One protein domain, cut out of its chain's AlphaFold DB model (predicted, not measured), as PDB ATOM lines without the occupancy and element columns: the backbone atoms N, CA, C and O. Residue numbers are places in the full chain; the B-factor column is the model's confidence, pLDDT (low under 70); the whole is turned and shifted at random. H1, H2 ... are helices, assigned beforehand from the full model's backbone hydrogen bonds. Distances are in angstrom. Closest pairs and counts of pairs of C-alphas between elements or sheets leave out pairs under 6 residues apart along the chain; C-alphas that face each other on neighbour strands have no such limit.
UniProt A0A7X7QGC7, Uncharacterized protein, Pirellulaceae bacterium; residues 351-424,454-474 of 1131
ATOM      1  N   ASP A 351     173.786 138.939 114.604       58.50
ATOM      2  CA  ASP A 351     175.132 139.452 114.330       58.50
ATOM      3  C   ASP A 351     175.126 140.372 113.097       58.50
ATOM      4  O   ASP A 351     174.561 140.047 112.054       58.50
ATOM      5  N   VAL A 352     175.794 141.523 113.189       58.03
ATOM      6  CA  VAL A 352     175.932 142.488 112.081       58.03
ATOM      7  C   VAL A 352     176.691 141.861 110.904       58.03
ATOM      8  O   VAL A 352     176.441 142.197 109.748       58.03
ATOM      9  N   ALA A 353     177.589 140.907 111.182       64.44
ATOM     10  CA  ALA A 353     178.313 140.167 110.151       64.44
ATOM     11  C   ALA A 353     177.388 139.320 109.258       64.44
ATOM     12  O   ALA A 353     177.647 139.215 108.064       64.44
ATOM     13  N   PHE A 354     176.303 138.770 109.817       68.44
ATOM     14  CA  PHE A 354     175.314 137.992 109.066       68.44
ATOM     15  C   PHE A 354     174.569 138.869 108.054       68.44
ATOM     16  O   PHE A 354     174.433 138.502 106.891       68.44
ATOM     17  N   TRP A 355     174.127 140.057 108.475       68.19
ATOM     18  CA  TRP A 355     173.395 140.954 107.584       68.19
ATOM     19  C   TRP A 355     174.283 141.519 106.479       68.19
ATOM     20  O   TRP A 355     173.804 141.686 105.364       68.19
ATOM     21  N   ARG A 356     175.577 141.753 106.736       66.75
ATOM     22  CA  ARG A 356     176.498 142.317 105.733       66.75
ATOM     23  C   ARG A 356     176.559 141.492 104.438       66.75
ATOM     24  O   ARG A 356     176.663 142.083 103.374       66.75
ATOM     25  N   GLU A 357     176.432 140.164 104.510       67.88
ATOM     26  CA  GLU A 357     176.400 139.280 103.326       67.88
ATOM     27  C   GLU A 357     175.086 139.374 102.525       67.88
ATOM     28  O   GLU A 357     175.048 139.037 101.344       67.88
ATOM     29  N   HIS A 358     174.001 139.831 103.155       69.25
ATOM     30  CA  HIS A 358     172.668 139.931 102.556       69.25
ATOM     31  C   HIS A 358     172.279 141.368 102.162       69.25
ATOM     32  O   HIS A 358     171.379 141.544 101.348       69.25
ATOM     33  N   ILE A 359     172.976 142.377 102.697       64.81
ATOM     34  CA  ILE A 359     172.710 143.811 102.491       64.81
ATOM     35  C   ILE A 359     173.178 144.325 101.122       64.81
ATOM     36  O   ILE A 359     172.577 145.265 100.618       64.81
ATOM     37  N   GLU A 360     174.191 143.720 100.482       64.81
ATOM     38  CA  GLU A 360     174.688 144.176  99.160       64.81
ATOM     39  C   GLU A 360     173.599 144.212  98.069       64.81
ATOM     40  O   GLU A 360     173.776 144.858  97.042       64.81
ATOM     41  N   HIS A 361     172.467 143.542  98.300       65.88
ATOM     42  CA  HIS A 361     171.337 143.454  97.375       65.88
ATOM     43  C   HIS A 361     170.173 144.393  97.743       65.88
ATOM     44  O   HIS A 361     169.135 144.359  97.088       65.88
ATOM     45  N   PHE A 362     170.288 145.197  98.808       74.31
ATOM     46  CA  PHE A 362     169.259 146.175  99.172       74.31
ATOM     47  C   PHE A 362     169.523 147.480  98.429       74.31
ATOM     48  O   PHE A 362     170.348 148.283  98.857       74.31
ATOM     49  N   THR A 363     168.823 147.666  97.313       69.75
ATOM     50  CA  THR A 363     168.939 148.852  96.454       69.75
ATOM     51  C   THR A 363     167.881 149.915  96.744       69.75
ATOM     52  O   THR A 363     168.050 151.041  96.298       69.75
ATOM     53  N   SER A 364     166.834 149.587  97.513       76.19
ATOM     54  CA  SER A 364     165.694 150.476  97.771       76.19
ATOM     55  C   SER A 364     165.412 150.699  99.273       76.19
ATOM     56  O   SER A 364     165.597 149.781 100.089       76.19
ATOM     57  N   PRO A 365     164.909 151.889  99.663       78.50
ATOM     58  CA  PRO A 365     164.371 152.187 101.000       78.50
ATOM     59  C   PRO A 365     163.332 151.162 101.473       78.50
ATOM     60  O   PRO A 365     163.386 150.651 102.599       78.50
ATOM     61  N   LYS A 366     162.422 150.785 100.567       75.38
ATOM     62  CA  LYS A 366     161.383 149.769 100.776       75.38
ATOM     63  C   LYS A 366     161.940 148.439 101.284       75.38
ATOM     64  O   LYS A 366     161.361 147.831 102.191       75.38
ATOM     65  N   ALA A 367     163.071 147.980 100.743       75.75
ATOM     66  CA  ALA A 367     163.697 146.730 101.169       75.75
ATOM     67  C   ALA A 367     164.145 146.785 102.640       75.75
ATOM     68  O   ALA A 367     163.839 145.871 103.414       75.75
ATOM     69  N   TYR A 368     164.799 147.877 103.051       81.81
ATOM     70  CA  TYR A 368     165.191 148.086 104.447       81.81
ATOM     71  C   TYR A 368     163.974 148.156 105.368       81.81
ATOM     72  O   TYR A 368     163.924 147.441 106.376       81.81
ATOM     73  N   ALA A 369     162.978 148.967 105.008       80.25
ATOM     74  CA  ALA A 369     161.797 149.187 105.827       80.25
ATOM     75  C   ALA A 369     161.035 147.882 106.113       80.25
ATOM     76  O   ALA A 369     160.729 147.578 107.268       80.25
ATOM     77  N   LEU A 370     160.807 147.052 105.089       75.94
ATOM     78  CA  LEU A 370     160.084 145.784 105.226       75.94
ATOM     79  C   LEU A 370     160.802 144.766 106.125       75.94
ATOM     80  O   LEU A 370     160.135 143.993 106.828       75.94
ATOM     81  N   VAL A 371     162.137 144.732 106.095       79.75
ATOM     82  CA  VAL A 371     162.938 143.837 106.943       79.75
ATOM     83  C   VAL A 371     162.968 144.349 108.379       79.75
ATOM     84  O   VAL A 371     162.706 143.570 109.296       79.75
ATOM     85  N   VAL A 372     163.223 145.646 108.585       82.50
ATOM     86  CA  VAL A 372     163.232 146.271 109.918       82.50
ATOM     87  C   VAL A 372     161.880 146.103 110.609       82.50
ATOM     88  O   VAL A 372     161.847 145.659 111.754       82.50
ATOM     89  N   ASP A 373     160.778 146.357 109.903       78.69
ATOM     90  CA  ASP A 373     159.410 146.134 110.385       78.69
ATOM     91  C   ASP A 373     159.207 144.681 110.858       78.69
ATOM     92  O   ASP A 373     158.780 144.427 111.986       78.69
ATOM     93  N   THR A 374     159.656 143.700 110.065       75.88
ATOM     94  CA  THR A 374     159.574 142.271 110.434       75.88
ATOM     95  C   THR A 374     160.395 141.941 111.687       75.88
ATOM     96  O   THR A 374     159.973 141.128 112.515       75.88
ATOM     97  N   LEU A 375     161.577 142.544 111.843       78.19
ATOM     98  CA  LEU A 375     162.440 142.337 113.011       78.19
ATOM     99  C   LEU A 375     161.854 142.977 114.272       78.19
ATOM    100  O   LEU A 375     161.897 142.365 115.344       78.19
ATOM    101  N   LEU A 376     161.261 144.167 114.143       78.81
ATOM    102  CA  LEU A 376     160.530 144.841 115.214       78.81
ATOM    103  C   LEU A 376     159.315 144.019 115.666       78.81
ATOM    104  O   LEU A 376     159.143 143.813 116.871       78.81
ATOM    105  N   GLU A 377     158.540 143.451 114.730       71.75
ATOM    106  CA  GLU A 377     157.427 142.536 115.039       71.75
ATOM    107  C   GLU A 377     157.886 141.322 115.872       71.75
ATOM    108  O   GLU A 377     157.188 140.884 116.791       71.75
ATOM    109  N   HIS A 378     159.085 140.795 115.600       73.06
ATOM    110  CA  HIS A 378     159.677 139.680 116.349       73.06
ATOM    111  C   HIS A 378     160.483 140.119 117.584       73.06
ATOM    112  O   HIS A 378     161.044 139.267 118.277       73.06
ATOM    113  N   ARG A 379     160.506 141.423 117.901       74.94
ATOM    114  CA  ARG A 379     161.253 142.043 119.012       74.94
ATOM    115  C   ARG A 379     162.765 141.792 118.978       74.94
ATOM    116  O   ARG A 379     163.420 141.802 120.023       74.94
ATOM    117  N   ASP A 380     163.339 141.617 117.788       79.25
ATOM    118  CA  ASP A 380     164.792 141.569 117.603       79.25
ATOM    119  C   ASP A 380     165.355 142.990 117.457       79.25
ATOM    120  O   ASP A 380     165.705 143.469 116.375       79.25
ATOM    121  N   PHE A 381     165.422 143.693 118.590       82.38
ATOM    122  CA  PHE A 381     165.882 145.080 118.634       82.38
ATOM    123  C   PHE A 381     167.341 145.245 118.196       82.38
ATOM    124  O   PHE A 381     167.704 146.320 117.727       82.38
ATOM    125  N   VAL A 382     168.188 144.222 118.352       82.50
ATOM    126  CA  VAL A 382     169.614 144.319 118.005       82.50
ATOM    127  C   VAL A 382     169.795 144.275 116.492       82.50
ATOM    128  O   VAL A 382     170.492 145.135 115.952       82.50
ATOM    129  N   ALA A 383     169.137 143.331 115.811       80.38
ATOM    130  CA  ALA A 383     169.176 143.246 114.355       80.38
ATOM    131  C   ALA A 383     168.507 144.467 113.698       80.38
ATOM    132  O   ALA A 383     169.089 145.069 112.797       80.38
ATOM    133  N   ALA A 384     167.341 144.892 114.206       84.88
ATOM    134  CA  ALA A 384     166.638 146.075 113.703       84.88
ATOM    135  C   ALA A 384     167.489 147.352 113.831       84.88
ATOM    136  O   ALA A 384     167.614 148.116 112.878       84.88
ATOM    137  N   MET A 385     168.146 147.543 114.983       86.38
ATOM    138  CA  MET A 385     169.074 148.657 115.205       86.38
ATOM    139  C   MET A 385     170.241 148.625 114.210       86.38
ATOM    140  O   MET A 385     170.605 149.661 113.662       86.38
ATOM    141  N   GLY A 386     170.829 147.447 113.974       83.19
ATOM    142  CA  GLY A 386     171.939 147.283 113.033       83.19
ATOM    143  C   GLY A 386     171.566 147.665 111.599       83.19
ATOM    144  O   GLY A 386     172.327 148.376 110.949       83.19
ATOM    145  N   LEU A 387     170.385 147.249 111.131       84.69
ATOM    146  CA  LEU A 387     169.894 147.592 109.793       84.69
ATOM    147  C   LEU A 387     169.533 149.071 109.649       84.69
ATOM    148  O   LEU A 387     169.851 149.657 108.622       84.69
ATOM    149  N   LEU A 388     168.932 149.689 110.671       88.00
ATOM    150  CA  LEU A 388     168.654 151.129 110.659       88.00
ATOM    151  C   LEU A 388     169.949 151.946 110.551       88.00
ATOM    152  O   LEU A 388     170.050 152.850 109.730       88.00
ATOM    153  N   VAL A 389     170.968 151.603 111.342       87.06
ATOM    154  CA  VAL A 389     172.276 152.276 111.283       87.06
ATOM    155  C   VAL A 389     172.945 152.076 109.920       87.06
ATOM    156  O   VAL A 389     173.546 153.006 109.392       87.06
ATOM    157  N   GLN A 390     172.820 150.886 109.332       84.88
ATOM    158  CA  GLN A 390     173.353 150.628 107.999       84.88
ATOM    159  C   GLN A 390     172.623 151.428 106.915       84.88
ATOM    160  O   GLN A 390     173.288 151.990 106.049       84.88
ATOM    161  N   TRP A 391     171.290 151.492 106.954       88.06
ATOM    162  CA  TRP A 391     170.512 152.288 106.003       88.06
ATOM    163  C   TRP A 391     170.942 153.754 106.067       88.06
ATOM    164  O   TRP A 391     171.268 154.342 105.042       88.06
ATOM    165  N   LEU A 392     171.094 154.299 107.278       87.44
ATOM    166  CA  LEU A 392     171.627 155.645 107.470       87.44
ATOM    167  C   LEU A 392     173.026 155.830 106.852       87.44
ATOM    168  O   LEU A 392     173.278 156.850 106.226       87.44
ATOM    169  N   SER A 393     173.915 154.837 106.958       85.88
ATOM    170  CA  SER A 393     175.249 154.897 106.329       85.88
ATOM    171  C   SER A 393     175.227 154.850 104.793       85.88
ATOM    172  O   SER A 393     176.265 155.030 104.162       85.88
ATOM    173  N   GLN A 394     174.078 154.542 104.189       85.19
ATOM    174  CA  GLN A 394     173.859 154.523 102.740       85.19
ATOM    175  C   GLN A 394     172.926 155.657 102.290       85.19
ATOM    176  O   GLN A 394     172.477 155.634 101.149       85.19
ATOM    177  N   ALA A 395     172.651 156.644 103.153       83.50
ATOM    178  CA  ALA A 395     171.669 157.703 102.901       83.50
ATOM    179  C   ALA A 395     171.957 158.569 101.656       83.50
ATOM    180  O   ALA A 395     171.049 159.229 101.156       83.50
ATOM    181  N   ASP A 396     173.198 158.575 101.155       79.31
ATOM    182  CA  ASP A 396     173.585 159.297  99.932       79.31
ATOM    183  C   ASP A 396     173.174 158.566  98.644       79.31
ATOM    184  O   ASP A 396     173.027 159.186  97.595       79.31
ATOM    185  N   VAL A 397     173.011 157.240  98.715       81.06
ATOM    186  CA  VAL A 397     172.627 156.384  97.580       81.06
ATOM    187  C   VAL A 397     171.166 155.955  97.698       81.06
ATOM    188  O   VAL A 397     170.467 155.860  96.697       81.06
ATOM    189  N   ILE A 398     170.711 155.694  98.923       82.12
ATOM    190  CA  ILE A 398     169.374 155.202  99.243       82.12
ATOM    191  C   ILE A 398     168.709 156.241 100.147       82.12
ATOM    192  O   ILE A 398     169.144 156.390 101.290       82.12
ATOM    193  N   PRO A 399     167.657 156.944  99.694       83.88
ATOM    194  CA  PRO A 399     167.036 157.986 100.499       83.88
ATOM    195  C   PRO A 399     166.441 157.421 101.798       83.88
ATOM    196  O   PRO A 399     166.116 156.238 101.920       83.88
ATOM    197  N   LEU A 400     166.315 158.279 102.813       85.19
ATOM    198  CA  LEU A 400     165.755 157.899 104.118       85.19
ATOM    199  C   LEU A 400     164.221 157.813 104.113       85.19
ATOM    200  O   LEU A 400     163.636 157.257 105.045       85.19
ATOM    201  N   VAL A 401     163.577 158.376 103.094       79.56
ATOM    202  CA  VAL A 401     162.123 158.419 102.941       79.56
ATOM    203  C   VAL A 401     161.778 158.159 101.481       79.56
ATOM    204  O   VAL A 401     162.389 158.757 100.596       79.56
ATOM    205  N   GLU A 402     160.804 157.287 101.250       74.44
ATOM    206  CA  GLU A 402     160.214 157.004  99.941       74.44
ATOM    207  C   GLU A 402     158.754 156.576 100.146       74.44
ATOM    208  O   GLU A 402     158.503 155.595 100.848       74.44
ATOM    209  N   GLU A 403     157.803 157.311  99.559       68.19
ATOM    210  CA  GLU A 403     156.355 157.068  99.693       68.19
ATOM    211  C   GLU A 403     155.923 156.854 101.169       68.19
ATOM    212  O   GLU A 403     156.102 157.730 102.017       68.19
ATOM    213  N   ASP A 404     155.394 155.667 101.491       62.78
ATOM    214  CA  ASP A 404     154.945 155.244 102.824       62.78
ATOM    215  C   ASP A 404     156.078 154.710 103.728       62.78
ATOM    216  O   ASP A 404     155.845 154.321 104.881       62.78
ATOM    217  N   TYR A 405     157.309 154.627 103.222       76.00
ATOM    218  CA  TYR A 405     158.447 154.048 103.926       76.00
ATOM    219  C   TYR A 405     159.376 155.126 104.461       76.00
ATOM    220  O   TYR A 405     160.169 155.727 103.743       76.00
ATOM    221  N   SER A 406     159.323 155.308 105.776       81.38
ATOM    222  CA  SER A 406     160.114 156.309 106.479       81.38
ATOM    223  C   SER A 406     161.083 155.653 107.458       81.38
ATOM    224  O   SER A 406     160.684 154.967 108.408       81.38
ATOM    225  N   PHE A 407     162.381 155.911 107.270       88.75
ATOM    226  CA  PHE A 407     163.401 155.619 108.277       88.75
ATOM    227  C   PHE A 407     163.042 156.265 109.621       88.75
ATOM    228  O   PHE A 407     163.232 155.659 110.677       88.75
ATOM    229  N   HIS A 408     162.506 157.489 109.581       86.50
ATOM    230  CA  HIS A 408     162.178 158.276 110.764       86.50
ATOM    231  C   HIS A 408     161.124 157.580 111.632       86.50
ATOM    232  O   HIS A 408     161.325 157.418 112.838       86.50
ATOM    233  N   ASP A 409     160.060 157.068 111.012       82.31
ATOM    234  CA  ASP A 409     158.970 156.390 111.721       82.31
ATOM    235  C   ASP A 409     159.422 155.058 112.319       82.31
ATOM    236  O   ASP A 409     159.068 154.723 113.453       82.31
ATOM    237  N   LEU A 410     160.258 154.305 111.597       84.31
ATOM    238  CA  LEU A 410     160.822 153.048 112.085       84.31
ATOM    239  C   LEU A 410     161.824 153.268 113.224       84.31
ATOM    240  O   LEU A 410     161.838 152.492 114.182       84.31
ATOM    241  N   ALA A 411     162.630 154.330 113.162       87.44
ATOM    242  CA  ALA A 411     163.551 154.714 114.229       87.44
ATOM    243  C   ALA A 411     162.801 155.098 115.518       87.44
ATOM    244  O   ALA A 411     163.170 154.658 116.613       87.44
ATOM    245  N   LEU A 412     161.719 155.875 115.393       84.94
ATOM    246  CA  LEU A 412     160.840 156.223 116.512       84.94
ATOM    247  C   LEU A 412     160.127 154.986 117.064       84.94
ATOM    248  O   LEU A 412     160.193 154.739 118.269       84.94
ATOM    249  N   SER A 413     159.551 154.157 116.190       82.81
ATOM    250  CA  SER A 413     158.883 152.902 116.559       82.81
ATOM    251  C   SER A 413     159.823 151.954 117.306       82.81
ATOM    252  O   SER A 413     159.439 151.371 118.321       82.81
ATOM    253  N   TRP A 414     161.078 151.829 116.860       88.06
ATOM    254  CA  TRP A 414     162.104 151.044 117.551       88.06
ATOM    255  C   TRP A 414     162.318 151.547 118.983       88.06
ATOM    256  O   TRP A 414     162.340 150.748 119.924       88.06
ATOM    257  N   MET A 415     162.433 152.867 119.161       84.50
ATOM    258  CA  MET A 415     162.639 153.482 120.473       84.50
ATOM    259  C   MET A 415     161.415 153.295 121.375       84.50
ATOM    260  O   MET A 415     161.557 152.908 122.535       84.50
ATOM    261  N   GLU A 416     160.209 153.519 120.860       82.31
ATOM    262  CA  GLU A 416     158.971 153.341 121.619       82.31
ATOM    263  C   GLU A 416     158.785 151.887 122.067       82.31
ATOM    264  O   GLU A 416     158.631 151.632 123.266       82.31
ATOM    265  N   MET A 417     158.907 150.922 121.147       79.06
ATOM    266  CA  MET A 417     158.780 149.491 121.446       79.06
ATOM    267  C   MET A 417     159.850 148.989 122.426       79.06
ATOM    268  O   MET A 417     159.572 148.097 123.233       79.06
ATOM    269  N   LEU A 418     161.063 149.557 122.402       82.94
ATOM    270  CA  LEU A 418     162.110 149.238 123.377       82.94
ATOM    271  C   LEU A 418     161.691 149.634 124.801       82.94
ATOM    272  O   LEU A 418     161.978 148.911 125.764       82.94
ATOM    273  N   TRP A 419     161.028 150.783 124.949       76.38
ATOM    274  CA  TRP A 419     160.608 151.322 126.242       76.38
ATOM    275  C   TRP A 419     159.238 150.811 126.716       76.38
ATOM    276  O   TRP A 419     158.956 150.914 127.912       76.38
ATOM    277  N   GLU A 420     158.432 150.173 125.860       73.12
ATOM    278  CA  GLU A 420     157.175 149.522 126.256       73.12
ATOM    279  C   GLU A 420     157.387 148.436 127.335       73.12
ATOM    280  O   GLU A 420     158.249 147.557 127.239       73.12
ATOM    281  N   ASP A 421     156.601 148.477 128.418       58.44
ATOM    282  CA  ASP A 421     156.614 147.450 129.466       58.44
ATOM    283  C   ASP A 421     155.433 146.477 129.287       58.44
ATOM    284  O   ASP A 421     154.292 146.859 129.560       58.44
ATOM    285  N   PRO A 422     155.668 145.214 128.874       51.50
ATOM    286  CA  PRO A 422     154.600 144.228 128.718       51.50
ATOM    287  C   PRO A 422     153.956 143.792 130.049       51.50
ATOM    288  O   PRO A 422     152.910 143.150 130.021       51.50
ATOM    289  N   SER A 423     154.553 144.113 131.206       41.09
ATOM    290  CA  SER A 423     154.075 143.678 132.531       41.09
ATOM    291  C   SER A 423     153.171 144.687 133.256       41.09
ATOM    292  O   SER A 423     152.394 144.301 134.126       41.09
ATOM    293  N   ALA A 424     153.201 145.966 132.867       43.00
ATOM    294  CA  ALA A 424     152.383 147.026 133.473       43.00
ATOM    295  C   ALA A 424     150.901 147.003 133.030       43.00
ATOM    296  O   ALA A 424     150.056 147.698 133.602       43.00
ATOM    297  N   ARG A 454     167.567 149.174 132.965       76.06
ATOM    298  CA  ARG A 454     168.985 149.509 132.784       76.06
ATOM    299  C   ARG A 454     169.530 149.049 131.430       76.06
ATOM    300  O   ARG A 454     170.273 149.785 130.802       76.06
ATOM    301  N   GLN A 455     169.165 147.852 130.976       79.94
ATOM    302  CA  GLN A 455     169.613 147.330 129.685       79.94
ATOM    303  C   GLN A 455     168.910 148.043 128.517       79.94
ATOM    304  O   GLN A 455     169.551 148.279 127.499       79.94
ATOM    305  N   ARG A 456     167.650 148.476 128.695       82.62
ATOM    306  CA  ARG A 456     166.951 149.350 127.731       82.62
ATOM    307  C   ARG A 456     167.676 150.682 127.551       82.62
ATOM    308  O   ARG A 456     167.912 151.092 126.422       82.62
ATOM    309  N   TRP A 457     168.102 151.306 128.652       83.88
ATOM    310  CA  TRP A 457     168.905 152.531 128.604       83.88
ATOM    311  C   TRP A 457     170.216 152.347 127.832       83.88
ATOM    312  O   TRP A 457     170.515 153.146 126.949       83.88
ATOM    313  N   GLU A 458     170.982 151.291 128.125       85.12
ATOM    314  CA  GLU A 458     172.244 151.037 127.411       85.12
ATOM    315  C   GLU A 458     172.015 150.803 125.911       85.12
ATOM    316  O   GLU A 458     172.814 151.256 125.096       85.12
ATOM    317  N   MET A 459     170.917 150.140 125.527       84.81
ATOM    318  CA  MET A 459     170.550 149.948 124.119       84.81
ATOM    319  C   MET A 459     170.140 151.260 123.442       84.81
ATOM    320  O   MET A 459     170.625 151.538 122.351       84.81
ATOM    321  N   ALA A 460     169.313 152.084 124.092       86.50
ATOM    322  CA  ALA A 460     168.910 153.392 123.573       86.50
ATOM    323  C   ALA A 460     170.115 154.327 123.388       86.50
ATOM    324  O   ALA A 460     170.261 154.959 122.344       86.50
ATOM    325  N   LYS A 461     171.022 154.358 124.375       88.62
ATOM    326  CA  LYS A 461     172.277 155.110 124.282       88.62
ATOM    327  C   LYS A 461     173.131 154.610 123.119       88.62
ATOM    328  O   LYS A 461     173.548 155.403 122.288       88.62
ATOM    329  N   LYS A 462     173.355 153.296 123.045       88.56
ATOM    330  CA  LYS A 462     174.157 152.672 121.987       88.56
ATOM    331  C   LYS A 462     173.599 152.968 120.594       88.56
ATOM    332  O   LYS A 462     174.376 153.189 119.674       88.56
ATOM    333  N   TYR A 463     172.277 152.978 120.444       89.38
ATOM    334  CA  TYR A 463     171.637 153.328 119.183       89.38
ATOM    335  C   TYR A 463     171.924 154.777 118.784       89.38
ATOM    336  O   TYR A 463     172.394 155.007 117.677       89.38
ATOM    337  N   LEU A 464     171.737 155.736 119.696       89.88
ATOM    338  CA  LEU A 464     172.044 157.147 119.438       89.88
ATOM    339  C   LEU A 464     173.533 157.383 119.139       89.88
ATOM    340  O   LEU A 464     173.843 158.119 118.207       89.88
ATOM    341  N   ASP A 465     174.438 156.711 119.858       88.50
ATOM    342  CA  ASP A 465     175.886 156.769 119.596       88.50
ATOM    343  C   ASP A 465     176.219 156.234 118.183       88.50
ATOM    344  O   ASP A 465     177.115 156.740 117.508       88.50
ATOM    345  N   TYR A 466     175.494 155.213 117.707       88.44
ATOM    346  CA  TYR A 466     175.652 154.705 116.343       88.44
ATOM    347  C   TYR A 466     175.045 155.613 115.281       88.44
ATOM    348  O   TYR A 466     175.647 155.741 114.218       88.44
ATOM    349  N   LEU A 467     173.902 156.251 115.543       89.81
ATOM    350  CA  LEU A 467     173.353 157.249 114.627       89.81
ATOM    351  C   LEU A 467     174.337 158.411 114.453       89.81
ATOM    352  O   LEU A 467     174.634 158.776 113.324       89.81
ATOM    353  N   GLU A 468     174.921 158.916 115.544       88.94
ATOM    354  CA  GLU A 468     175.943 159.972 115.492       88.94
ATOM    355  C   GLU A 468     177.162 159.566 114.652       88.94
ATOM    356  O   GLU A 468     177.651 160.353 113.846       88.94
ATOM    357  N   ALA A 469     177.639 158.328 114.800       88.56
ATOM    358  CA  ALA A 469     178.820 157.850 114.086       88.56
ATOM    359  C   ALA A 469     178.593 157.571 112.588       88.56
ATOM    360  O   ALA A 469     179.569 157.544 111.842       88.56
ATOM    361  N   ASN A 470     177.349 157.321 112.157       86.44
ATOM    362  CA  ASN A 470     177.024 156.900 110.783       86.44
ATOM    363  C   ASN A 470     176.219 157.941 109.991       86.44
ATOM    364  O   ASN A 470     176.002 157.741 108.804       86.44
ATOM    365  N   ALA A 471     175.777 159.031 110.623       83.50
ATOM    366  CA  ALA A 471     175.007 160.087 109.967       83.50
ATOM    367  C   ALA A 471     175.848 161.023 109.079       83.50
ATOM    368  O   ALA A 471     175.268 161.760 108.294       83.50
ATOM    369  N   ASP A 472     177.176 161.045 109.226       86.12
ATOM    370  CA  ASP A 472     178.096 161.940 108.504       86.12
ATOM    371  C   ASP A 472     177.565 163.389 108.362       86.12
ATOM    372  O   ASP A 472     177.398 164.092 109.371       86.12
ATOM    373  N   GLU A 473     177.232 163.838 107.146       84.38
ATOM    374  CA  GLU A 473     176.679 165.172 106.891       84.38
ATOM    375  C   GLU A 473     175.276 165.391 107.479       84.38
ATOM    376  O   GLU A 473     174.965 166.513 107.887       84.38
ATOM    377  N   TYR A 474     174.445 164.348 107.587       84.81
ATOM    378  CA  TYR A 474     173.090 164.429 108.153       84.81
ATOM    379  C   TYR A 474     173.100 164.792 109.645       84.81
ATOM    380  O   TYR A 474     172.125 165.346 110.153       84.81
TER     381      TYR A 474
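What this domain is: This is residues 351 to 424 and 454 to 474 of the 1131 residues of an uncharacterized protein of Pirellulaceae bacterium (UniProt A0A7X7QGC7). Four helices, H2 to H5, form an up-and-down bundle, each running against the one before it, while the short H1 sits outside it, meeting H3. The printed part has 95 residues with five named helices, H1 to H5 in chain order, and no named strand. It is all helix and compact, radius of gyration of the C-alphas 13.1 A, spanning 41 by 26 by 24 A.

Where its parts are: H1, residues 352 to 359, begins at C-alpha (175.932, 142.488, 112.081). H2 is residues 365 to 377, 18.4 A; H3 381 to 392, 16.4 A; H4 407 to 419, 18.7 A. H5, 454 to 470, 24.6 A, ends at C-alpha (177.024, 156.900, 110.783).

How they stand to each other: H1 and H3 only just touch, with 3 pairs of C-alphas within 8 A, the closest Val 352 and Gly 386, 6.3 A. H2 and H3 form a hairpin at a shallow tilt of 14 degrees, closest C-alphas Val 372 and Ala 384, 5.1 A. H5 touches H3 with residues 463 to 470 alone, closest C-alphas Leu 467 and Val 389, 6.1 A. Every O i to N i+4 pair is within hydrogen-bond range in H2 to H5, 2 of 4 in H1.

The domain as a whole: Residues 425 to 453 are not printed; C-alphas 424 and 454 are 16.8 A apart. H3 to H4 is a long link. Residues 351 to 361, 363, 403 to 404 and 421 to 424 have pLDDT under 70.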